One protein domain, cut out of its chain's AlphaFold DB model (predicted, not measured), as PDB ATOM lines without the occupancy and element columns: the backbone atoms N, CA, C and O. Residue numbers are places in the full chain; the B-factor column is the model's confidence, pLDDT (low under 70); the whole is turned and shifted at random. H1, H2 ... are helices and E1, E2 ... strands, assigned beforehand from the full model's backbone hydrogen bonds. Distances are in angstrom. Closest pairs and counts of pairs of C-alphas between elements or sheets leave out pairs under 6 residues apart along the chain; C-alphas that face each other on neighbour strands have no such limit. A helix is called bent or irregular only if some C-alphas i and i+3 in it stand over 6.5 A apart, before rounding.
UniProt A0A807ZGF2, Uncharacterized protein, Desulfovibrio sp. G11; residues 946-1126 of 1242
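Overview. This is residues 946 to 1126 of the 1242 residues of an uncharacterized protein of Desulfovibrio sp. G11 (UniProt A0A807ZGF2). The chain is wound in stacked turns, a solenoid with two six-strand parallel sheets partly face to face as its walls and a less complete third side made by E8, E12 and the bent ends of E2 and E4. H1 covers the second sheet from outside and the shorter H2 covers part of the first from outside. The printed part has 181 residues, under half of them in named elements, in the order E1 E2 E3 E4 E5 E6 H1 E7 E8 E9 H2 E10 E11 E12 E13 E14; the class is mixed, helices and strands. The parallel sheets run E1 E3 E5 E9 E10 E13, E2 E4 E6 E7 E11 E14 and E8 E12. The whole is compact, with a radius of gyration of the C-alphas of 14.8 A and spans of 42 by 41 by 32 A.

Along the chain. E1 is residues 950 to 952, beginning at C-alpha 950 (-2.217, 18.602, 21.626). E2, residues 962 to 969, is 17.5 A long and bends by 91 degrees at residue 966. E3 is residues 974 to 977; E4, residues 987 to 994, is 18.1 A long and bends by 71 degrees at residue 991. E5 is 1002 to 1005 and E6 is 1009 to 1013. H1, residues 1018 to 1028, is 15.3 A long. E7 is 1041 to 1045, E8 1049 to 1051, E9 1057 to 1059, H2 1065 to 1070 and E10 1077 to 1080. E11, residues 1084 to 1089, is 16.9 A long. E12 is 1100 to 1102, E13 1107 to 1111 and E14 1116 to 1120, ending at C-alpha 1120 (-24.644, 24.275, 38.898).

Arrangement. The two six-strand sheets form a sandwich, two sheets face to face, their strands at 44 degrees; the closest C-alphas of E5 and E7, Val 1005 and Ser 1041, are 6.2 A apart. In the first sheet N 1004 and O 975 of E5 and E3 are 2.8 A apart, within hydrogen-bond range. The second sheet is twisted; N 1044 and O 1011 of E7 and E6 are 2.8 A apart. E8 and E12 are parallel at 37 degrees, with N 1051 and O 1101 at 2.8 A. H1 is on the second sheet, in two layers, a helix on one face of a sheet, at a height of 8.1 A, and runs across the strands. H2 is on the first sheet at a height of 9.3 A and runs along the strands. E6, H1, E7 and E9, H2, E10 are strand-helix-strand units, parallel neighbour strands with a helix between, with left-handed crossovers. In H1 and H2 every O i to N i+4 pair is within hydrogen-bond range.

Size, cuts and confidence. The C-alphas farthest apart, of Leu 956 and Gly 1125, are 46.5 A apart. The printed part has no cut. The link from H1 to E7, residues 1029 to 1040, is long. The mean pLDDT of the printed part is 93.4, and no printed residue is under 70.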
ATOM      1  N   SER A 946      -3.791  22.638  13.536       93.44
ATOM      2  CA  SER A 946      -3.689  22.323  12.097       93.44
ATOM      3  C   SER A 946      -3.894  20.838  11.730       93.44
ATOM      4  O   SER A 946      -3.353  20.390  10.722       93.44
ATOM      5  N   GLY A 947      -4.683  20.092  12.512       93.81
ATOM      6  CA  GLY A 947      -4.906  18.652  12.339       93.81
ATOM      7  C   GLY A 947      -3.995  17.755  13.183       93.81
ATOM      8  O   GLY A 947      -4.044  16.542  13.015       93.81
ATOM      9  N   SER A 948      -3.178  18.339  14.058       95.31
ATOM     10  CA  SER A 948      -2.228  17.634  14.929       95.31
ATOM     11  C   SER A 948      -2.751  17.508  16.356       95.31
ATOM     12  O   SER A 948      -3.657  18.245  16.759       95.31
ATOM     13  N   ASP A 949      -2.143  16.619  17.133       95.81
ATOM     14  CA  ASP A 949      -2.536  16.384  18.517       95.81
ATOM     15  C   ASP A 949      -1.882  17.385  19.484       95.81
ATOM     16  O   ASP A 949      -0.707  17.744  19.374       95.81
ATOM     17  N   ILE A 950      -2.663  17.835  20.465       98.00
ATOM     18  CA  ILE A 950      -2.217  18.602  21.626       98.00
ATOM     19  C   ILE A 950      -2.312  17.690  22.843       98.00
ATOM     20  O   ILE A 950      -3.410  17.320  23.266       98.00
ATOM     21  N   ILE A 951      -1.160  17.354  23.412       97.31
ATOM     22  CA  ILE A 951      -1.038  16.443  24.549       97.31
ATOM     23  C   ILE A 951      -0.707  17.261  25.799       97.31
ATOM     24  O   ILE A 951       0.230  18.062  25.798       97.31
ATOM     25  N   VAL A 952      -1.482  17.074  26.866       97.69
ATOM     26  CA  VAL A 952      -1.347  17.790  28.137       97.69
ATOM     27  C   VAL A 952      -1.216  16.788  29.277       97.69
ATOM     28  O   VAL A 952      -2.173  16.140  29.687       97.69
ATOM     29  N   GLY A 953      -0.022  16.717  29.838       90.81
ATOM     30  CA  GLY A 953       0.371  15.676  30.768       90.81
ATOM     31  C   GLY A 953       0.849  14.414  30.058       90.81
ATOM     32  O   GLY A 953       0.551  14.177  28.888       90.81
ATOM     33  N   GLY A 954       1.645  13.631  30.773       85.88
ATOM     34  CA  GLY A 954       2.021  12.286  30.369       85.88
ATOM     35  C   GLY A 954       2.224  11.380  31.578       85.88
ATOM     36  O   GLY A 954       2.275  11.840  32.721       85.88
ATOM     37  N   SER A 955       2.451  10.096  31.312       80.62
ATOM     38  CA  SER A 955       2.693   9.023  32.298       80.62
ATOM     39  C   SER A 955       3.937   9.207  33.186       80.62
ATOM     40  O   SER A 955       4.336   8.323  33.937       80.62
ATOM     41  N   LEU A 956       4.614  10.345  33.070       75.31
ATOM     42  CA  LEU A 956       5.893  10.647  33.702       75.31
ATOM     43  C   LEU A 956       5.862  11.978  34.445       75.31
ATOM     44  O   LEU A 956       6.888  12.396  34.988       75.31
ATOM     45  N   ASP A 957       4.708  12.640  34.445       82.81
ATOM     46  CA  ASP A 957       4.505  13.902  35.129       82.81
ATOM     47  C   ASP A 957       4.649  13.702  36.640       82.81
ATOM     48  O   ASP A 957       3.987  12.871  37.250       82.81
ATOM     49  N   THR A 958       5.511  14.512  37.251       84.25
ATOM     50  CA  THR A 958       5.628  14.636  38.714       84.25
ATOM     51  C   THR A 958       4.943  15.896  39.235       84.25
ATOM     52  O   THR A 958       4.801  16.103  40.439       84.25
ATOM     53  N   LYS A 959       4.490  16.760  38.325       89.00
ATOM     54  CA  LYS A 959       3.853  18.046  38.608       89.00
ATOM     55  C   LYS A 959       2.669  18.249  37.679       89.00
ATOM     56  O   LYS A 959       2.744  17.904  36.503       89.00
ATOM     57  N   SER A 960       1.631  18.905  38.189       90.56
ATOM     58  CA  SER A 960       0.467  19.308  37.396       90.56
ATOM     59  C   SER A 960       0.842  20.185  36.201       90.56
ATOM     60  O   SER A 960       1.423  21.261  36.373       90.56
ATOM     61  N   THR A 961       0.415  19.788  35.004       96.25
ATOM     62  CA  THR A 961       0.545  20.588  33.783       96.25
ATOM     63  C   THR A 961      -0.697  21.467  33.573       96.25
ATOM     64  O   THR A 961      -1.818  21.084  33.914       96.25
ATOM     65  N   SER A 962      -0.532  22.671  33.014       96.75
ATOM     66  CA  SER A 962      -1.646  23.586  32.732       96.75
ATOM     67  C   SER A 962      -1.613  24.167  31.317       96.75
ATOM     68  O   SER A 962      -0.585  24.665  30.854       96.75
ATOM     69  N   LEU A 963      -2.774  24.155  30.658       98.31
ATOM     70  CA  LEU A 963      -3.035  24.833  29.390       98.31
ATOM     71  C   LEU A 963      -4.254  25.750  29.536       98.31
ATOM     72  O   LEU A 963      -5.365  25.304  29.816       98.31
ATOM     73  N   VAL A 964      -4.056  27.039  29.289       97.88
ATOM     74  CA  VAL A 964      -5.117  28.045  29.217       97.88
ATOM     75  C   VAL A 964      -5.136  28.614  27.806       97.88
ATOM     76  O   VAL A 964      -4.149  29.207  27.370       97.88
ATOM     77  N   ALA A 965      -6.257  28.459  27.099       97.50
ATOM     78  CA  ALA A 965      -6.459  29.062  25.786       97.50
ATOM     79  C   ALA A 965      -7.787  29.829  25.696       97.50
ATOM     80  O   ALA A 965      -8.843  29.362  26.127       97.50
ATOM     81  N   GLY A 966      -7.775  31.017  25.087       96.00
ATOM     82  CA  GLY A 966      -9.020  31.713  24.737       96.00
ATOM     83  C   GLY A 966      -9.804  30.962  23.652       96.00
ATOM     84  O   GLY A 966     -11.007  30.730  23.769       96.00
ATOM     85  N   SER A 967      -9.120  30.517  22.604       95.31
ATOM     86  CA  SER A 967      -9.693  29.618  21.603       95.31
ATOM     87  C   SER A 967      -8.725  28.497  21.258       95.31
ATOM     88  O   SER A 967      -7.529  28.744  21.138       95.31
ATOM     89  N   LEU A 968      -9.237  27.280  21.097       97.25
ATOM     90  CA  LEU A 968      -8.510  26.143  20.535       97.25
ATOM     91  C   LEU A 968      -9.208  25.698  19.247       97.25
ATOM     92  O   LEU A 968     -10.430  25.593  19.216       97.25
ATOM     93  N   THR A 969      -8.456  25.476  18.174       96.56
ATOM     94  CA  THR A 969      -8.938  24.913  16.900       96.56
ATOM     95  C   THR A 969      -8.090  23.696  16.560       96.56
ATOM     96  O   THR A 969      -6.881  23.838  16.346       96.56
ATOM     97  N   LEU A 970      -8.709  22.516  16.522       95.88
ATOM     98  CA  LEU A 970      -8.008  21.252  16.305       95.88
ATOM     99  C   LEU A 970      -7.867  20.918  14.814       95.88
ATOM    100  O   LEU A 970      -6.868  20.316  14.430       95.88
ATOM    101  N   ASN A 971      -8.798  21.361  13.957       94.06
ATOM    102  CA  ASN A 971      -8.849  21.030  12.525       94.06
ATOM    103  C   ASN A 971      -8.709  19.517  12.238       94.06
ATOM    104  O   ASN A 971      -8.034  19.122  11.286       94.06
ATOM    105  N   GLY A 972      -9.332  18.677  13.062       93.50
ATOM    106  CA  GLY A 972      -9.320  17.215  12.964       93.50
ATOM    107  C   GLY A 972      -8.283  16.498  13.831       93.50
ATOM    108  O   GLY A 972      -8.289  15.272  13.865       93.50
ATOM    109  N   GLY A 973      -7.406  17.231  14.526       95.50
ATOM    110  CA  GLY A 973      -6.503  16.663  15.533       95.50
ATOM    111  C   GLY A 973      -7.206  16.364  16.862       95.50
ATOM    112  O   GLY A 973      -8.430  16.486  16.975       95.50
ATOM    113  N   SER A 974      -6.435  16.017  17.890       96.56
ATOM    114  CA  SER A 974      -6.956  15.652  19.214       96.56
ATOM    115  C   SER A 974      -6.453  16.578  20.324       96.56
ATOM    116  O   SER A 974      -5.330  17.067  20.281       96.56
ATOM    117  N   LEU A 975      -7.265  16.792  21.358       97.75
ATOM    118  CA  LEU A 975      -6.832  17.298  22.661       97.75
ATOM    119  C   LEU A 975      -6.837  16.132  23.649       97.75
ATOM    120  O   LEU A 975      -7.910  15.635  23.993       97.75
ATOM    121  N   LEU A 976      -5.663  15.719  24.109       97.25
ATOM    122  CA  LEU A 976      -5.486  14.580  25.009       97.25
ATOM    123  C   LEU A 976      -4.902  15.072  26.331       97.25
ATOM    124  O   LEU A 976      -3.898  15.780  26.330       97.25
ATOM    125  N   ILE A 977      -5.541  14.737  27.450       97.12
ATOM    126  CA  ILE A 977      -5.125  15.179  28.785       97.12
ATOM    127  C   ILE A 977      -4.965  13.945  29.658       97.12
ATOM    128  O   ILE A 977      -5.958  13.270  29.911       97.12
ATOM    129  N   ASP A 978      -3.739  13.629  30.058       93.31
ATOM    130  CA  ASP A 978      -3.425  12.369  30.741       93.31
ATOM    131  C   ASP A 978      -2.058  12.430  31.458       93.31
ATOM    132  O   ASP A 978      -1.059  11.904  30.963       93.31
ATOM    133  N   PRO A 979      -1.951  13.136  32.597       91.38
ATOM    134  CA  PRO A 979      -0.813  13.011  33.492       91.38
ATOM    135  C   PRO A 979      -0.862  11.709  34.291       91.38
ATOM    136  O   PRO A 979      -1.926  11.150  34.536       91.38
ATOM    137  N   ASP A 980       0.287  11.302  34.815       85.62
ATOM    138  CA  ASP A 980       0.373  10.271  35.846       85.62
ATOM    139  C   ASP A 980      -0.307  10.698  37.164       85.62
ATOM    140  O   ASP A 980      -0.380  11.886  37.505       85.62
ATOM    141  N   TRP A 981      -0.760   9.729  37.961       87.50
ATOM    142  CA  TRP A 981      -1.218   9.991  39.332       87.50
ATOM    143  C   TRP A 981      -0.087  10.431  40.271       87.50
ATOM    144  O   TRP A 981      -0.357  11.061  41.293       87.50
ATOM    145  N   ALA A 982       1.177  10.170  39.919       80.38
ATOM    146  CA  ALA A 982       2.349  10.705  40.606       80.38
ATOM    147  C   ALA A 982       2.515  12.228  40.440       80.38
ATOM    148  O   ALA A 982       3.343  12.823  41.137       80.38
ATOM    149  N   ALA A 983       1.755  12.871  39.546       78.94
ATOM    150  CA  ALA A 983       1.764  14.318  39.417       78.94
ATOM    151  C   ALA A 983       1.220  14.993  40.688       78.94
ATOM    152  O   ALA A 983       0.180  14.603  41.219       78.94
ATOM    153  N   ASP A 984       1.900  16.043  41.169       84.44
ATOM    154  CA  ASP A 984       1.420  16.872  42.285       84.44
ATOM    155  C   ASP A 984       0.164  17.660  41.873       84.44
ATOM    156  O   ASP A 984       0.245  18.810  41.425       84.44
ATOM    157  N   GLY A 985      -0.990  16.997  41.970       88.56
ATOM    158  CA  GLY A 985      -2.307  17.478  41.563       88.56
ATOM    159  C   GLY A 985      -2.699  17.120  40.119       88.56
ATOM    160  O   GLY A 985      -1.926  16.498  39.390       88.56
ATOM    161  N   PRO A 986      -3.914  17.513  39.705       93.12
ATOM    162  CA  PRO A 986      -4.425  17.224  38.374       93.12
ATOM    163  C   PRO A 986      -3.881  18.159  37.295       93.12
ATOM    164  O   PRO A 986      -3.795  19.377  37.494       93.12
ATOM    165  N   SER A 987      -3.644  17.618  36.098       96.38
ATOM    166  CA  SER A 987      -3.411  18.455  34.918       96.38
ATOM    167  C   SER A 987      -4.701  19.132  34.473       96.38
ATOM    168  O   SER A 987      -5.808  18.595  34.580       96.38
ATOM    169  N   THR A 988      -4.561  20.364  33.995       97.00
ATOM    170  CA  THR A 988      -5.684  21.272  33.781       97.00
ATOM    171  C   THR A 988      -5.676  21.871  32.388       97.00
ATOM    172  O   THR A 988      -4.674  22.418  31.933       97.00
ATOM    173  N   VAL A 989      -6.833  21.839  31.731       98.00
ATOM    174  CA  VAL A 989      -7.065  22.558  30.477       98.00
ATOM    175  C   VAL A 989      -8.275  23.470  30.624       98.00
ATOM    176  O   VAL A 989      -9.344  23.019  31.029       98.00
ATOM    177  N   THR A 990      -8.137  24.752  30.285       96.81
ATOM    178  CA  THR A 990      -9.273  25.678  30.198       96.81
ATOM    179  C   THR A 990      -9.351  26.366  28.850       96.81
ATOM    180  O   THR A 990      -8.376  26.931  28.353       96.81
ATOM    181  N   LEU A 991     -10.548  26.334  28.268       95.00
ATOM    182  CA  LEU A 991     -10.842  26.845  26.939       95.00
ATOM    183  C   LEU A 991     -12.062  27.761  27.016       95.00
ATOM    184  O   LEU A 991     -13.137  27.321  27.422       95.00
ATOM    185  N   LEU A 992     -11.953  29.018  26.574       93.19
ATOM    186  CA  LEU A 992     -13.159  29.842  26.391       93.19
ATOM    187  C   LEU A 992     -13.973  29.364  25.174       93.19
ATOM    188  O   LEU A 992     -15.198  29.361  25.231       93.19
ATOM    189  N   THR A 993     -13.314  28.912  24.105       90.56
ATOM    190  CA  THR A 993     -13.963  28.301  22.931       90.56
ATOM    191  C   THR A 993     -13.138  27.142  22.369       90.56
ATOM    192  O   THR A 993     -11.911  27.209  22.346       90.56
ATOM    193  N   LEU A 994     -13.816  26.103  21.873       91.44
ATOM    194  CA  LEU A 994     -13.228  24.980  21.134       91.44
ATOM    195  C   LEU A 994     -13.888  24.907  19.745       91.44
ATOM    196  O   LEU A 994     -15.114  24.950  19.662       91.44
ATOM    197  N   GLY A 995     -13.079  24.953  18.680       80.06
ATOM    198  CA  GLY A 995     -13.473  25.000  17.261       80.06
ATOM    199  C   GLY A 995     -14.577  26.019  16.930       80.06
ATOM    200  O   GLY A 995     -15.528  25.753  16.202       80.06
ATOM    201  N   ALA A 996     -14.481  27.226  17.503       81.25
ATOM    202  CA  ALA A 996     -15.504  28.275  17.388       81.25
ATOM    203  C   ALA A 996     -16.905  27.849  17.895       81.25
ATOM    204  O   ALA A 996     -17.923  28.208  17.303       81.25
ATOM    205  N   ALA A 997     -16.934  27.124  19.022       77.50
ATOM    206  CA  ALA A 997     -18.112  26.502  19.645       77.50
ATOM    207  C   ALA A 997     -18.678  25.285  18.885       77.50
ATOM    208  O   ALA A 997     -19.748  24.779  19.232       77.50
ATOM    209  N   GLN A 998     -17.940  24.796  17.887       92.12
ATOM    210  CA  GLN A 998     -18.093  23.470  17.310       92.12
ATOM    211  C   GLN A 998     -16.801  22.690  17.546       92.12
ATOM    212  O   GLN A 998     -15.768  23.056  17.016       92.12
ATOM    213  N   ILE A 999     -16.843  21.619  18.323       94.00
ATOM    214  CA  ILE A 999     -15.676  20.781  18.586       94.00
ATOM    215  C   ILE A 999     -15.268  20.108  17.272       94.00
ATOM    216  O   ILE A 999     -16.015  19.290  16.738       94.00
ATOM    217  N   ASP A1000     -14.110  20.514  16.751       94.19
ATOM    218  CA  ASP A1000     -13.591  20.201  15.415       94.19
ATOM    219  C   ASP A1000     -12.461  19.160  15.448       94.19
ATOM    220  O   ASP A1000     -11.584  19.159  14.584       94.19
ATOM    221  N   GLY A1001     -12.437  18.325  16.485       96.00
ATOM    222  CA  GLY A1001     -11.405  17.330  16.749       96.00
ATOM    223  C   GLY A1001     -11.759  16.454  17.948       96.00
ATOM    224  O   GLY A1001     -12.764  16.682  18.623       96.00
ATOM    225  N   ASN A1002     -10.943  15.441  18.221       96.94
ATOM    226  CA  ASN A1002     -11.181  14.518  19.331       96.94
ATOM    227  C   ASN A1002     -10.807  15.146  20.679       96.94
ATOM    228  O   ASN A1002      -9.851  15.913  20.766       96.94
ATOM    229  N   VAL A1003     -11.518  14.786  21.749       97.81
ATOM    230  CA  VAL A1003     -11.165  15.196  23.119       97.81
ATOM    231  C   VAL A1003     -11.090  13.968  24.023       97.81
ATOM    232  O   VAL A1003     -12.078  13.257  24.183       97.81
ATOM    233  N   GLY A1004      -9.927  13.736  24.628       97.38
ATOM    234  CA  GLY A1004      -9.694  12.695  25.627       97.38
ATOM    235  C   GLY A1004      -9.318  13.313  26.969       97.38
ATOM    236  O   GLY A1004      -8.312  14.013  27.067       97.38
ATOM    237  N   VAL A1005     -10.125  13.067  28.001       98.06
ATOM    238  CA  VAL A1005      -9.821  13.430  29.391       98.06
ATOM    239  C   VAL A1005      -9.546  12.137  30.152       98.06
ATOM    240  O   VAL A1005     -10.477  11.418  30.516       98.06
ATOM    241  N   GLY A1006      -8.262  11.835  30.307       95.56
ATOM    242  CA  GLY A1006      -7.720  10.659  30.973       95.56
ATOM    243  C   GLY A1006      -7.622  10.833  32.482       95.56
ATOM    244  O   GLY A1006      -8.386  11.583  33.100       95.56
ATOM    245  N   MET A1007      -6.685  10.111  33.088       93.00
ATOM    246  CA  MET A1007      -6.554  10.057  34.542       93.00
ATOM    247  C   MET A1007      -6.092  11.394  35.121       93.00
ATOM    248  O   MET A1007      -5.470  12.191  34.426       93.00
ATOM    249  N   ASN A1008      -6.430  11.675  36.383       94.81
ATOM    250  CA  ASN A1008      -5.978  12.858  37.121       94.81
ATOM    251  C   ASN A1008      -6.100  14.179  36.317       94.81
ATOM    252  O   ASN A1008      -5.223  15.043  36.343       94.81
ATOM    253  N   SER A1009      -7.189  14.325  35.552       97.06
ATOM    254  CA  SER A1009      -7.337  15.392  34.554       97.06
ATOM    255  C   SER A1009      -8.630  16.181  34.694       97.06
ATOM    256  O   SER A1009      -9.713  15.626  34.898       97.06
ATOM    257  N   MET A1010      -8.527  17.501  34.514       97.88
ATOM    258  CA  MET A1010      -9.670  18.412  34.465       97.88
ATOM    259  C   MET A1010      -9.654  19.259  33.193       97.88
ATOM    260  O   MET A1010      -8.725  20.033  32.961       97.88
ATOM    261  N   ALA A1011     -10.732  19.194  32.414       98.19
ATOM    262  CA  ALA A1011     -10.934  20.036  31.238       98.19
ATOM    263  C   ALA A1011     -12.169  20.924  31.414       98.19
ATOM    264  O   ALA A1011     -13.261  20.416  31.645       98.19
ATOM    265  N   ALA A1012     -12.033  22.242  31.280       97.69
ATOM    266  CA  ALA A1012     -13.155  23.180  31.294       97.69
ATOM    267  C   ALA A1012     -13.311  23.858  29.928       97.69
ATOM    268  O   ALA A1012     -12.379  24.492  29.436       97.69
ATOM    269  N   ILE A1013     -14.503  23.773  29.340       96.88
ATOM    270  CA  ILE A1013     -14.844  24.369  28.045       96.88
ATOM    271  C   ILE A1013     -15.947  25.417  28.242       96.88
ATOM    272  O   ILE A1013     -16.919  25.195  28.965       96.88
ATOM    273  N   GLY A1014     -15.797  26.579  27.606       95.12
ATOM    274  CA  GLY A1014     -16.669  27.746  27.769       95.12
ATOM    275  C   GLY A1014     -16.194  28.737  28.840       95.12
ATOM    276  O   GLY A1014     -16.892  29.706  29.133       95.12
ATOM    277  N   THR A1015     -15.028  28.506  29.451       94.94
ATOM    278  CA  THR A1015     -14.444  29.369  30.486       94.94
ATOM    279  C   THR A1015     -12.934  29.167  30.587       94.94
ATOM    280  O   THR A1015     -12.444  28.053  30.444       94.94
ATOM    281  N   THR A1016     -12.188  30.230  30.893       93.06
ATOM    282  CA  THR A1016     -10.754  30.150  31.239       93.06
ATOM    283  C   THR A1016     -10.510  30.036  32.747       93.06
ATOM    284  O   THR A1016      -9.370  29.899  33.191       93.06
ATOM    285  N   ASN A1017     -11.566  30.081  33.567       92.00
ATOM    286  CA  ASN A1017     -11.456  30.030  35.021       92.00
ATOM    287  C   ASN A1017     -11.438  28.581  35.531       92.00
ATOM    288  O   ASN A1017     -12.493  28.021  35.838       92.00
ATOM    289  N   MET A1018     -10.247  27.996  35.698       93.75
ATOM    290  CA  MET A1018     -10.113  26.639  36.257       93.75
ATOM    291  C   MET A1018     -10.626  26.550  37.702       93.75
ATOM    292  O   MET A1018     -11.124  25.511  38.124       93.75
ATOM    293  N   GLY A1019     -10.592  27.658  38.450       92.31
ATOM    294  CA  GLY A1019     -11.133  27.717  39.808       92.31
ATOM    295  C   GLY A1019     -12.630  27.404  39.879       92.31
ATOM    296  O   GLY A1019     -13.094  26.922  40.910       92.31
ATOM    297  N   TRP A1020     -13.383  27.620  38.790       95.06
ATOM    298  CA  TRP A1020     -14.775  27.176  38.705       95.06
ATOM    299  C   TRP A1020     -14.864  25.649  38.720       95.06
ATOM    300  O   TRP A1020     -15.469  25.104  39.641       95.06
ATOM    301  N   LEU A1021     -14.240  24.964  37.753       97.06
ATOM    302  CA  LEU A1021     -14.327  23.507  37.639       97.06
ATOM    303  C   LEU A1021     -13.698  22.817  38.849       97.06
ATOM    304  O   LEU A1021     -14.350  21.975  39.455       97.06
ATOM    305  N   ALA A1022     -12.497  23.231  39.263       95.44
ATOM    306  CA  ALA A1022     -11.837  22.678  40.442       95.44
ATOM    307  C   ALA A1022     -12.724  22.805  41.693       95.44
ATOM    308  O   ALA A1022     -12.891  21.840  42.431       95.44
ATOM    309  N   GLY A1023     -13.377  23.956  41.898       94.31
ATOM    310  CA  GLY A1023     -14.345  24.127  42.984       94.31
ATOM    311  C   GLY A1023     -15.542  23.174  42.880       94.31
ATOM    312  O   GLY A1023     -15.960  22.608  43.885       94.31
ATOM    313  N   GLN A1024     -16.066  22.944  41.673       95.12
ATOM    314  CA  GLN A1024     -17.179  22.012  41.463       95.12
ATOM    315  C   GLN A1024     -16.788  20.547  41.670       95.12
ATOM    316  O   GLN A1024     -17.590  19.787  42.211       95.12
ATOM    317  N   VAL A1025     -15.574  20.157  41.278       96.44
ATOM    318  CA  VAL A1025     -15.023  18.825  41.553       96.44
ATOM    319  C   VAL A1025     -14.925  18.620  43.061       96.44
ATOM    320  O   VAL A1025     -15.458  17.636  43.564       96.44
ATOM    321  N   GLN A1026     -14.364  19.590  43.794       92.88
ATOM    322  CA  GLN A1026     -14.286  19.526  45.256       92.88
ATOM    323  C   GLN A1026     -15.664  19.339  45.899       92.88
ATOM    324  O   GLN A1026     -15.827  18.488  46.767       92.88
ATOM    325  N   GLU A1027     -16.684  20.079  45.469       89.75
ATOM    326  CA  GLU A1027     -18.038  19.915  46.012       89.75
ATOM    327  C   GLU A1027     -18.668  18.564  45.629       89.75
ATOM    328  O   GLU A1027     -19.318  17.925  46.458       89.75
ATOM    329  N   ALA A1028     -18.459  18.088  44.397       90.94
ATOM    330  CA  ALA A1028     -18.979  16.801  43.932       90.94
ATOM    331  C   ALA A1028     -18.351  15.600  44.661       90.94
ATOM    332  O   ALA A1028     -19.000  14.562  44.803       90.94
ATOM    333  N   THR A1029     -17.109  15.741  45.132       92.06
ATOM    334  CA  THR A1029     -16.343  14.678  45.800       92.06
ATOM    335  C   THR A1029     -16.185  14.893  47.306       92.06
ATOM    336  O   THR A1029     -15.435  14.175  47.961       92.06
ATOM    337  N   ASN A1030     -16.925  15.842  47.893       87.81
ATOM    338  CA  ASN A1030     -16.861  16.195  49.319       87.81
ATOM    339  C   ASN A1030     -15.451  16.602  49.801       87.81
ATOM    340  O   ASN A1030     -15.064  16.322  50.936       87.81
ATOM    341  N   GLY A1031     -14.694  17.276  48.938       86.81
ATOM    342  CA  GLY A1031     -13.368  17.830  49.200       86.81
ATOM    343  C   GLY A1031     -12.205  16.898  48.867       86.81
ATOM    344  O   GLY A1031     -11.063  17.298  49.080       86.81
ATOM    345  N   ALA A1032     -12.474  15.687  48.366       86.12
ATOM    346  CA  ALA A1032     -11.438  14.715  48.017       86.12
ATOM    347  C   ALA A1032     -10.668  15.073  46.732       86.12
ATOM    348  O   ALA A1032      -9.530  14.648  46.573       86.12
ATOM    349  N   GLY A1033     -11.263  15.860  45.835       92.88
ATOM    350  CA  GLY A1033     -10.694  16.151  44.518       92.88
ATOM    351  C   GLY A1033     -10.843  14.977  43.561       92.88
ATOM    352  O   GLY A1033     -11.793  14.200  43.695       92.88
ATOM    353  N   LEU A1034      -9.932  14.891  42.591       95.12
ATOM    354  CA  LEU A1034      -9.774  13.698  41.767       95.12
ATOM    355  C   LEU A1034      -8.926  12.669  42.517       95.12
ATOM    356  O   LEU A1034      -7.942  13.036  43.156       95.12
ATOM    357  N   THR A1035      -9.310  11.397  42.448       92.38
ATOM    358  CA  THR A1035      -8.576  10.279  43.051       92.38
ATOM    359  C   THR A1035      -8.724   9.022  42.195       92.38
ATOM    360  O   THR A1035      -9.753   8.835  41.547       92.38
ATOM    361  N   GLU A1036      -7.742   8.120  42.252       89.19
ATOM    362  CA  GLU A1036      -7.743   6.836  41.522       89.19
ATOM    363  C   GLU A1036      -9.016   6.003  41.757       89.19
ATOM    364  O   GLU A1036      -9.551   5.351  40.855       89.19
ATOM    365  N   ASN A1037      -9.552   6.069  42.977       87.00
ATOM    366  CA  ASN A1037     -10.675   5.240  43.425       87.00
ATOM    367  C   ASN A1037     -12.016   5.979  43.450       87.00
ATOM    368  O   ASN A1037     -13.062   5.372  43.674       87.00
ATOM    369  N   GLY A1038     -11.988   7.292  43.243       92.75
ATOM    370  CA  GLY A1038     -13.150   8.162  43.287       92.75
ATOM    371  C   GLY A1038     -13.513   8.659  41.900       92.75
ATOM    372  O   GLY A1038     -13.768   7.874  40.990       92.75
ATOM    373  N   VAL A1039     -13.589   9.982  41.774       96.25
ATOM    374  CA  VAL A1039     -13.683  10.613  40.462       96.25
ATOM    375  C   VAL A1039     -12.275  10.698  39.896       96.25
ATOM    376  O   VAL A1039     -11.431  11.346  40.504       96.25
ATOM    377  N   ASP A1040     -12.023  10.063  38.758       95.81
ATOM    378  CA  ASP A1040     -10.678   9.969  38.173       95.81
ATOM    379  C   ASP A1040     -10.410  11.029  37.095       95.81
ATOM    380  O   ASP A1040      -9.266  11.392  36.837       95.81
ATOM    381  N   SER A1041     -11.478  11.554  36.500       97.75
ATOM    382  CA  SER A1041     -11.458  12.427  35.333       97.75
ATOM    383  C   SER A1041     -12.670  13.360  35.371       97.75
ATOM    384  O   SER A1041     -13.775  12.961  35.761       97.75
ATOM    385  N   ALA A1042     -12.488  14.630  34.995       98.44
ATOM    386  CA  ALA A1042     -13.580  15.601  35.015       98.44
ATOM    387  C   ALA A1042     -13.624  16.512  33.784       98.44
ATOM    388  O   ALA A1042     -12.646  17.167  33.420       98.44
ATOM    389  N   LEU A1043     -14.822  16.629  33.207       98.56
ATOM    390  CA  LEU A1043     -15.135  17.551  32.120       98.56
ATOM    391  C   LEU A1043     -16.166  18.581  32.590       98.56
ATOM    392  O   LEU A1043     -17.254  18.239  33.047       98.56
ATOM    393  N   GLY A1044     -15.834  19.860  32.455       98.06
ATOM    394  CA  GLY A1044     -16.703  20.990  32.744       98.06
ATOM    395  C   GLY A1044     -17.198  21.670  31.473       98.06
ATOM    396  O   GLY A1044     -16.400  22.194  30.704       98.06
ATOM    397  N   ILE A1045     -18.513  21.745  31.293       97.56
ATOM    398  CA  ILE A1045     -19.176  22.472  30.211       97.56
ATOM    399  C   ILE A1045     -19.844  23.720  30.790       97.56
ATOM    400  O   ILE A1045     -20.920  23.671  31.392       97.56
ATOM    401  N   TYR A1046     -19.174  24.859  30.631       95.94
ATOM    402  CA  TYR A1046     -19.640  26.141  31.153       95.94
ATOM    403  C   TYR A1046     -20.683  26.801  30.241       95.94
ATOM    404  O   TYR A1046     -21.651  27.386  30.726       95.94
ATOM    405  N   SER A1047     -20.506  26.674  28.925       93.12
ATOM    406  CA  SER A1047     -21.447  27.098  27.882       93.12
ATOM    407  C   SER A1047     -21.727  25.933  26.936       93.12
ATOM    408  O   SER A1047     -20.850  25.091  26.758       93.12
ATOM    409  N   ALA A1048     -22.907  25.903  26.309       93.88
ATOM    410  CA  ALA A1048     -23.295  24.838  25.381       93.88
ATOM    411  C   ALA A1048     -22.247  24.614  24.273       93.88
ATOM    412  O   ALA A1048     -21.696  25.582  23.742       93.88
ATOM    413  N   GLN A1049     -21.982  23.347  23.950       95.06
ATOM    414  CA  GLN A1049     -21.028  22.921  22.923       95.06
ATOM    415  C   GLN A1049     -21.716  22.052  21.866       95.06
ATOM    416  O   GLN A1049     -22.627  21.281  22.174       95.06
ATOM    417  N   VAL A1050     -21.239  22.150  20.626       95.56
ATOM    418  CA  VAL A1050     -21.690  21.316  19.506       95.56
ATOM    419  C   VAL A1050     -20.530  20.434  19.052       95.56
ATOM    420  O   VAL A1050     -19.488  20.953  18.684       95.56
ATOM    421  N   LEU A1051     -20.688  19.117  19.050       95.56
ATOM    422  CA  LEU A1051     -19.732  18.164  18.488       95.56
ATOM    423  C   LEU A1051     -19.901  18.084  16.962       95.56
ATOM    424  O   LEU A1051     -21.032  18.137  16.456       95.56
ATOM    425  N   ASP A1052     -18.803  17.980  16.215       92.94
ATOM    426  CA  ASP A1052     -18.894  17.636  14.800       92.94
ATOM    427  C   ASP A1052     -19.222  16.144  14.600       92.94
ATOM    428  O   ASP A1052     -18.927  15.289  15.427       92.94
ATOM    429  N   GLY A1053     -19.874  15.787  13.498       93.12
ATOM    430  CA  GLY A1053     -20.217  14.384  13.244       93.12
ATOM    431  C   GLY A1053     -19.021  13.455  12.981       93.12
ATOM    432  O   GLY A1053     -19.250  12.278  12.708       93.12
ATOM    433  N   ALA A1054     -17.782  13.960  12.973       94.69
ATOM    434  CA  ALA A1054     -16.580  13.217  12.596       94.69
ATOM    435  C   ALA A1054     -15.728  12.789  13.802       94.69
ATOM    436  O   ALA A1054     -14.985  11.816  13.683       94.69
ATOM    437  N   HIS A1055     -15.868  13.458  14.945       96.06
ATOM    438  CA  HIS A1055     -15.036  13.269  16.135       96.06
ATOM    439  C   HIS A1055     -15.872  12.946  17.376       96.06
ATOM    440  O   HIS A1055     -17.103  12.942  17.328       96.06
ATOM    441  N   GLY A1056     -15.202  12.642  18.487       96.69
ATOM    442  CA  GLY A1056     -15.853  12.274  19.742       96.69
ATOM    443  C   GLY A1056     -15.170  12.821  20.992       96.69
ATOM    444  O   GLY A1056     -14.084  13.404  20.941       96.69
ATOM    445  N   ILE A1057     -15.825  12.602  22.132       98.06
ATOM    446  CA  ILE A1057     -15.310  12.931  23.464       98.06
ATOM    447  C   ILE A1057     -15.274  11.660  24.307       98.06
ATOM    448  O   ILE A1057     -16.291  10.979  24.419       98.06
ATOM    449  N   ILE A1058     -14.135  11.379  24.938       98.00
ATOM    450  CA  ILE A1058     -14.004  10.347  25.970       98.00
ATOM    451  C   ILE A1058     -13.565  11.012  27.279       98.00
ATOM    452  O   ILE A1058     -12.601  11.777  27.301       98.00
ATOM    453  N   VAL A1059     -14.257  10.697  28.371       98.38
ATOM    454  CA  VAL A1059     -13.872  11.059  29.743       98.38
ATOM    455  C   VAL A1059     -13.734   9.765  30.532       98.38
ATOM    456  O   VAL A1059     -14.734   9.155  30.924       98.38
ATOM    457  N   ASP A1060     -12.496   9.306  30.682       96.12
ATOM    458  CA  ASP A1060     -12.185   7.997  31.242       96.12
ATOM    459  C   ASP A1060     -10.777   7.978  31.837       96.12
ATOM    460  O   ASP A1060      -9.790   7.887  31.108       96.12
ATOM    461  N   GLY A1061     -10.681   8.001  33.168       92.75
ATOM    462  CA  GLY A1061      -9.400   7.933  33.864       92.75
ATOM    463  C   GLY A1061      -8.687   6.583  33.795       92.75
ATOM    464  O   GLY A1061      -7.638   6.430  34.406       92.75
ATOM    465  N   THR A1062      -9.215   5.599  33.064       92.50
ATOM    466  CA  THR A1062      -8.486   4.360  32.743       92.50
ATOM    467  C   THR A1062      -7.750   4.428  31.405       92.50
ATOM    468  O   THR A1062      -6.995   3.512  31.079       92.50
ATOM    469  N   LYS A1063      -7.983   5.482  30.611       91.25
ATOM    470  CA  LYS A1063      -7.377   5.676  29.294       91.25
ATOM    471  C   LYS A1063      -6.164   6.577  29.394       91.25
ATOM    472  O   LYS A1063      -6.253   7.684  29.914       91.25
ATOM    473  N   THR A1064      -5.071   6.107  28.810       90.12
ATOM    474  CA  THR A1064      -3.847   6.882  28.648       90.12
ATOM    475  C   THR A1064      -3.804   7.606  27.298       90.12
ATOM    476  O   THR A1064      -4.564   7.294  26.379       90.12
ATOM    477  N   THR A1065      -2.849   8.518  27.104       89.69
ATOM    478  CA  THR A1065      -2.539   9.130  25.799       89.69
ATOM    479  C   THR A1065      -2.286   8.061  24.728       89.69
ATOM    480  O   THR A1065      -2.734   8.190  23.586       89.69
ATOM    481  N   ALA A1066      -1.614   6.963  25.093       88.31
ATOM    482  CA  ALA A1066      -1.397   5.834  24.192       88.31
ATOM    483  C   ALA A1066      -2.717   5.133  23.822       88.31
ATOM    484  O   ALA A1066      -2.913   4.759  22.667       88.31
ATOM    485  N   ASP A1067      -3.654   5.006  24.765       91.62
ATOM    486  CA  ASP A1067      -4.973   4.431  24.491       91.62
ATOM    487  C   ASP A1067      -5.830   5.345  23.612       91.62
ATOM    488  O   ASP A1067      -6.491   4.861  22.693       91.62
ATOM    489  N   PHE A1068      -5.804   6.660  23.847       92.00
ATOM    490  CA  PHE A1068      -6.528   7.627  23.020       92.00
ATOM    491  C   PHE A1068      -5.990   7.691  21.589       92.00
ATOM    492  O   PHE A1068      -6.761   7.858  20.652       92.00
ATOM    493  N   THR A1069      -4.683   7.536  21.388       88.81
ATOM    494  CA  THR A1069      -4.093   7.523  20.037       88.81
ATOM    495  C   THR A1069      -4.319   6.188  19.324       88.81
ATOM    496  O   THR A1069      -4.620   6.165  18.130       88.81
ATOM    497  N   ALA A1070      -4.228   5.062  20.040       89.69
ATOM    498  CA  ALA A1070      -4.492   3.734  19.483       89.69
ATOM    499  C   ALA A1070      -5.981   3.507  19.178       89.69
ATOM    500  O   ALA A1070      -6.335   2.878  18.176       89.69
ATOM    501  N   THR A1071      -6.852   4.016  20.047       89.31
ATOM    502  CA  THR A1071      -8.311   3.945  19.947       89.31
ATOM    503  C   THR A1071      -8.911   5.334  20.160       89.31
ATOM    504  O   THR A1071      -9.407   5.626  21.251       89.31
ATOM    505  N   PRO A1072      -8.868   6.205  19.134       89.00
ATOM    506  CA  PRO A1072      -9.442   7.537  19.240       89.00
ATOM    507  C   PRO A1072     -10.949   7.471  19.491       89.00
ATOM    508  O   PRO A1072     -11.587   6.472  19.129       89.00
ATOM    509  N   PRO A1073     -11.532   8.534  20.079       92.81
ATOM    510  CA  PRO A1073     -12.972   8.655  20.221       92.81
ATOM    511  C   PRO A1073     -13.694   8.304  18.923       92.81
ATOM    512  O   PRO A1073     -13.332   8.767  17.837       92.81
ATOM    513  N   ALA A1074     -14.712   7.451  19.030       93.75
ATOM    514  CA  ALA A1074     -15.517   7.101  17.874       93.75
ATOM    515  C   ALA A1074     -16.219   8.357  17.327       93.75
ATOM    516  O   ALA A1074     -16.628   9.246  18.076       93.75
ATOM    517  N   ALA A1075     -16.365   8.431  16.005       94.62
ATOM    518  CA  ALA A1075     -17.015   9.565  15.360       94.62
ATOM    519  C   ALA A1075     -18.448   9.751  15.884       94.62
ATOM    520  O   ALA A1075     -19.227   8.796  15.905       94.62
ATOM    521  N   ASN A1076     -18.802  10.983  16.254       96.00
ATOM    522  CA  ASN A1076     -20.105  11.360  16.798       96.00
ATOM    523  C   ASN A1076     -20.475  10.627  18.110       96.00
ATOM    524  O   ASN A1076     -21.655  10.350  18.356       96.00
ATOM    525  N   HIS A1077     -19.478  10.267  18.930       96.06
ATOM    526  CA  HIS A1077     -19.672   9.605  20.225       96.06
ATOM    527  C   HIS A1077     -19.265  10.471  21.422       96.06
ATOM    528  O   HIS A1077     -18.323  11.264  21.367       96.06
ATOM    529  N   LEU A1078     -19.974  10.259  22.531       97.94
ATOM    530  CA  LEU A1078     -19.672  10.782  23.858       97.94
ATOM    531  C   LEU A1078     -19.578   9.606  24.836       97.94
ATOM    532  O   LEU A1078     -20.596   8.994  25.152       97.94
ATOM    533  N   ASP A1079     -18.392   9.297  25.339       97.75
ATOM    534  CA  ASP A1079     -18.188   8.177  26.258       97.75
ATOM    535  C   ASP A1079     -17.746   8.689  27.634       97.75
ATOM    536  O   ASP A1079     -16.718   9.350  27.776       97.75
ATOM    537  N   PHE A1080     -18.536   8.375  28.660       98.38
ATOM    538  CA  PHE A1080     -18.285   8.746  30.051       98.38
ATOM    539  C   PHE A1080     -18.114   7.484  30.895       98.38
ATOM    540  O   PHE A1080     -19.060   6.704  31.053       98.38
ATOM    541  N   SER A1081     -16.921   7.278  31.456       97.69
ATOM    542  CA  SER A1081     -16.628   6.117  32.301       97.69
ATOM    543  C   SER A1081     -17.374   6.181  33.640       97.69
ATOM    544  O   SER A1081     -17.847   7.237  34.068       97.69
ATOM    545  N   GLY A1082     -17.451   5.053  34.351       97.00
ATOM    546  CA  GLY A1082     -18.132   4.969  35.648       97.00
ATOM    547  C   GLY A1082     -17.533   5.836  36.767       97.00
ATOM    548  O   GLY A1082     -18.211   6.116  37.752       97.00
ATOM    549  N   LYS A1083     -16.286   6.291  36.614       97.00
ATOM    550  CA  LYS A1083     -15.593   7.184  37.556       97.00
ATOM    551  C   LYS A1083     -15.464   8.622  37.031       97.00
ATOM    552  O   LYS A1083     -14.947   9.489  37.729       97.00
ATOM    553  N   SER A1084     -16.008   8.914  35.853       98.25
ATOM    554  CA  SER A1084     -15.999  10.265  35.293       98.25
ATOM    555  C   SER A1084     -16.976  11.213  36.004       98.25
ATOM    556  O   SER A1084     -18.023  10.805  36.527       98.25
ATOM    557  N   LEU A1085     -16.659  12.510  35.985       98.50
ATOM    558  CA  LEU A1085     -17.554  13.589  36.402       98.50
ATOM    559  C   LEU A1085     -17.780  14.589  35.267       98.50
ATOM    560  O   LEU A1085     -16.863  15.281  34.829       98.50
ATOM    561  N   LEU A1086     -19.039  14.741  34.867       98.62
ATOM    562  CA  LEU A1086     -19.490  15.831  34.011       98.62
ATOM    563  C   LEU A1086     -20.063  16.964  34.875       98.62
ATOM    564  O   LEU A1086     -21.005  16.761  35.643       98.62
ATOM    565  N   VAL A1087     -19.518  18.172  34.742       98.44
ATOM    566  CA  VAL A1087     -20.019  19.388  35.397       98.44
ATOM    567  C   VAL A1087     -20.618  20.314  34.349       98.44
ATOM    568  O   VAL A1087     -19.971  20.636  33.362       98.44
ATOM    569  N   VAL A1088     -21.842  20.780  34.564       97.88
ATOM    570  CA  VAL A1088     -22.586  21.603  33.604       97.88
ATOM    571  C   VAL A1088     -23.207  22.797  34.318       97.88
ATOM    572  O   VAL A1088     -23.679  22.672  35.446       97.88
ATOM    573  N   THR A1089     -23.256  23.960  33.672       95.62
ATOM    574  CA  THR A1089     -24.066  25.078  34.184       95.62
ATOM    575  C   THR A1089     -25.523  24.934  33.748       95.62
ATOM    576  O   THR A1089     -25.813  24.536  32.619       95.62
ATOM    577  N   ALA A1090     -26.475  25.336  34.593       93.06
ATOM    578  CA  ALA A1090     -27.887  25.399  34.206       93.06
ATOM    579  C   ALA A1090     -28.123  26.213  32.915       93.06
ATOM    580  O   ALA A1090     -29.046  25.914  32.160       93.06
ATOM    581  N   ALA A1091     -27.286  27.222  32.647       91.94
ATOM    582  CA  ALA A1091     -27.349  28.042  31.438       91.94
ATOM    583  C   ALA A1091     -26.894  27.299  30.169       91.94
ATOM    584  O   ALA A1091     -27.388  27.608  29.086       91.94
ATOM    585  N   ALA A1092     -25.980  26.332  30.288       93.50
ATOM    586  CA  ALA A1092     -25.584  25.467  29.181       93.50
ATOM    587  C   ALA A1092     -26.646  24.393  28.886       93.50
ATOM    588  O   ALA A1092     -26.834  24.028  27.734       93.50
ATOM    589  N   ALA A1093     -27.379  23.916  29.895       94.25
ATOM    590  CA  ALA A1093     -28.312  22.793  29.766       94.25
ATOM    591  C   ALA A1093     -29.745  23.188  29.337       94.25
ATOM    592  O   ALA A1093     -30.730  22.744  29.938       94.25
ATOM    593  N   VAL A1094     -29.887  24.035  28.314       89.50
ATOM    594  CA  VAL A1094     -31.190  24.550  27.846       89.50
ATOM    595  C   VAL A1094     -31.698  23.827  26.595       89.50
ATOM    596  O   VAL A1094     -30.939  23.505  25.688       89.50
ATOM    597  N   THR A1095     -33.004  23.579  26.512       77.19
ATOM    598  CA  THR A1095     -33.642  22.956  25.335       77.19
ATOM    599  C   THR A1095     -33.687  23.929  24.141       77.19
ATOM    600  O   THR A1095     -33.997  25.105  24.358       77.19
ATOM    601  N   PRO A1096     -33.492  23.481  22.881       76.56
ATOM    602  CA  PRO A1096     -33.235  22.105  22.420       76.56
ATOM    603  C   PRO A1096     -31.747  21.741  22.271       76.56
ATOM    604  O   PRO A1096     -31.427  20.591  21.965       76.56
ATOM    605  N   ASP A1097     -30.846  22.701  22.457       78.44
ATOM    606  CA  ASP A1097     -29.431  22.546  22.104       78.44
ATOM    607  C   ASP A1097     -28.644  21.759  23.161       78.44
ATOM    608  O   ASP A1097     -27.695  21.060  22.825       78.44
ATOM    609  N   GLY A1098     -29.083  21.790  24.420       91.69
ATOM    610  CA  GLY A1098     -28.457  21.089  25.535       91.69
ATOM    611  C   GLY A1098     -27.025  21.533  25.838       91.69
ATOM    612  O   GLY A1098     -26.471  22.415  25.185       91.69
ATOM    613  N   ALA A1099     -26.413  20.922  26.854       95.62
ATOM    614  CA  ALA A1099     -25.029  21.230  27.211       95.62
ATOM    615  C   ALA A1099     -24.045  20.715  26.154       95.62
ATOM    616  O   ALA A1099     -23.098  21.420  25.803       95.62
ATOM    617  N   ILE A1100     -24.296  19.513  25.630       96.62
ATOM    618  CA  ILE A1100     -23.571  18.934  24.497       96.62
ATOM    619  C   ILE A1100     -24.596  18.450  23.465       96.62
ATOM    620  O   ILE A1100     -25.478  17.654  23.787       96.62
ATOM    621  N   SER A1101     -24.475  18.916  22.224       95.81
ATOM    622  CA  SER A1101     -25.237  18.436  21.059       95.81
ATOM    623  C   SER A1101     -24.304  18.012  19.933       95.81
ATOM    624  O   SER A1101     -23.092  18.169  20.043       95.81
ATOM    625  N   SER A1102     -24.863  17.495  18.838       95.44
ATOM    626  CA  SER A1102     -24.119  17.235  17.605       95.44
ATOM    627  C   SER A1102     -24.692  18.019  16.427       95.44
ATOM    628  O   SER A1102     -25.902  18.235  16.316       95.44
ATOM    629  N   ASN A1103     -23.831  18.423  15.494       94.00
ATOM    630  CA  ASN A1103     -24.265  19.005  14.222       94.00
ATOM    631  C   ASN A1103     -24.778  17.948  13.219       94.00
ATOM    632  O   ASN A1103     -25.340  18.314  12.184       94.00
ATOM    633  N   THR A1104     -24.602  16.658  13.525       93.50
ATOM    634  CA  THR A1104     -24.915  15.526  12.649       93.50
ATOM    635  C   THR A1104     -25.774  14.503  13.390       93.50
ATOM    636  O   THR A1104     -25.420  14.055  14.475       93.50
ATOM    637  N   ALA A1105     -26.900  14.108  12.789       93.12
ATOM    638  CA  ALA A1105     -27.801  13.094  13.346       93.12
ATOM    639  C   ALA A1105     -27.105  11.739  13.578       93.12
ATOM    640  O   ALA A1105     -26.137  11.398  12.896       93.12
ATOM    641  N   GLY A1106     -27.647  10.938  14.495       92.06
ATOM    642  CA  GLY A1106     -27.146   9.609  14.840       92.06
ATOM    643  C   GLY A1106     -26.057   9.590  15.913       92.06
ATOM    644  O   GLY A1106     -25.351   8.590  16.015       92.06
ATOM    645  N   GLY A1107     -25.897  10.666  16.688       95.56
ATOM    646  CA  GLY A1107     -24.920  10.725  17.773       95.56
ATOM    647  C   GLY A1107     -25.224   9.714  18.875       95.56
ATOM    648  O   GLY A1107     -26.391   9.429  19.167       95.56
ATOM    649  N   THR A1108     -24.170   9.174  19.485       96.81
ATOM    650  CA  THR A1108     -24.275   8.173  20.554       96.81
ATOM    651  C   THR A1108     -23.624   8.683  21.832       96.81
ATOM    652  O   THR A1108     -22.537   9.245  21.789       96.81
ATOM    653  N   ALA A1109     -24.265   8.467  22.978       97.62
ATOM    654  CA  ALA A1109     -23.671   8.709  24.284       97.62
ATOM    655  C   ALA A1109     -23.696   7.435  25.133       97.62
ATOM    656  O   ALA A1109     -24.767   6.877  25.372       97.62
ATOM    657  N   ASN A1110     -22.538   6.993  25.616       97.38
ATOM    658  CA  ASN A1110     -22.420   5.874  26.544       97.38
ATOM    659  C   ASN A1110     -22.069   6.409  27.933       97.38
ATOM    660  O   ASN A1110     -21.059   7.083  28.118       97.38
ATOM    661  N   ILE A1111     -22.921   6.116  28.913       98.19
ATOM    662  CA  ILE A1111     -22.804   6.621  30.280       98.19
ATOM    663  C   ILE A1111     -22.639   5.420  31.209       98.19
ATOM    664  O   ILE A1111     -23.592   4.676  31.457       98.19
ATOM    665  N   GLY A1112     -21.421   5.224  31.708       96.94
ATOM    666  CA  GLY A1112     -21.080   4.120  32.598       96.94
ATOM    667  C   GLY A1112     -21.845   4.151  33.923       96.94
ATOM    668  O   GLY A1112     -22.277   5.202  34.406       96.94
ATOM    669  N   ASP A1113     -21.991   2.983  34.545       96.00
ATOM    670  CA  ASP A1113     -22.516   2.902  35.906       96.00
ATOM    671  C   ASP A1113     -21.574   3.603  36.882       96.00
ATOM    672  O   ASP A1113     -20.364   3.404  36.838       96.00
ATOM    673  N   GLY A1114     -22.131   4.445  37.751       95.00
ATOM    674  CA  GLY A1114     -21.347   5.302  38.644       95.00
ATOM    675  C   GLY A1114     -21.014   6.691  38.089       95.00
ATOM    676  O   GLY A1114     -20.783   7.593  38.900       95.00
ATOM    677  N   ALA A1115     -21.068   6.895  36.762       98.00
ATOM    678  CA  ALA A1115     -20.693   8.161  36.129       98.00
ATOM    679  C   ALA A1115     -21.490   9.320  36.735       98.00
ATOM    680  O   ALA A1115     -22.722   9.243  36.855       98.00
ATOM    681  N   LYS A1116     -20.803  10.395  37.127       98.12
ATOM    682  CA  LYS A1116     -21.396  11.486  37.905       98.12
ATOM    683  C   LYS A1116     -21.747  12.686  37.038       98.12
ATOM    684  O   LYS A1116     -21.011  13.060  36.132       98.12
ATOM    685  N   LEU A1117     -22.862  13.325  37.373       98.00
ATOM    686  CA  LEU A1117     -23.299  14.591  36.799       98.00
ATOM    687  C   LEU A1117     -23.496  15.616  37.910       98.00
ATOM    688  O   LEU A1117     -24.196  15.369  38.897       98.00
ATOM    689  N   ARG A1118     -22.933  16.804  37.720       96.50
ATOM    690  CA  ARG A1118     -23.216  17.971  38.546       96.50
ATOM    691  C   ARG A1118     -23.783  19.092  37.691       96.50
ATOM    692  O   ARG A1118     -23.145  19.500  36.729       96.50
ATOM    693  N   ILE A1119     -24.945  19.624  38.072       95.94
ATOM    694  CA  ILE A1119     -25.497  20.835  37.449       95.94
ATOM    695  C   ILE A1119     -25.441  21.990  38.447       95.94
ATOM    696  O   ILE A1119     -26.076  21.929  39.505       95.94
ATOM    697  N   THR A1120     -24.691  23.038  38.108       93.88
ATOM    698  CA  THR A1120     -24.644  24.275  38.898       93.88
ATOM    699  C   THR A1120     -25.858  25.143  38.600       93.88
ATOM    700  O   THR A1120     -26.397  25.117  37.493       93.88
ATOM    701  N   ASP A1121     -26.300  25.915  39.589       88.81
ATOM    702  CA  ASP A1121     -27.456  26.814  39.506       88.81
ATOM    703  C   ASP A1121     -28.784  26.106  39.161       88.81
ATOM    704  O   ASP A1121     -29.731  26.716  38.651       88.81
ATOM    705  N   ALA A1122     -28.874  24.805  39.457       89.88
ATOM    706  CA  ALA A1122     -30.089  24.024  39.274       89.88
ATOM    707  C   ALA A1122     -31.215  24.484  40.222       89.88
ATOM    708  O   ALA A1122     -30.976  24.897  41.360       89.88
ATOM    709  N   LYS A1123     -32.465  24.363  39.768       88.75
ATOM    710  CA  LYS A1123     -33.682  24.728  40.508       88.75
ATOM    711  C   LYS A1123     -34.615  23.533  40.641       88.75
ATOM    712  O   LYS A1123     -34.548  22.616  39.832       88.75
ATOM    713  N   VAL A1124     -35.499  23.550  41.638       89.25
ATOM    714  CA  VAL A1124     -36.516  22.505  41.855       89.25
ATOM    715  C   VAL A1124     -37.582  22.554  40.754       89.25
ATOM    716  O   VAL A1124     -38.107  23.626  40.455       89.25
ATOM    717  N   GLY A1125     -37.947  21.395  40.199       89.00
ATOM    718  CA  GLY A1125     -39.043  21.270  39.233       89.00
ATOM    719  C   GLY A1125     -38.721  21.807  37.837       89.00
ATOM    720  O   GLY A1125     -39.646  22.167  37.112       89.00
ATOM    721  N   GLN A1126     -37.436  21.915  37.488       91.06
ATOM    722  CA  GLN A1126     -36.967  22.333  36.167       91.06
ATOM    723  C   GLN A1126     -36.372  21.146  35.409       91.06
ATOM    724  O   GLN A1126     -35.827  20.216  36.006       91.06
TER     725      GLN A1126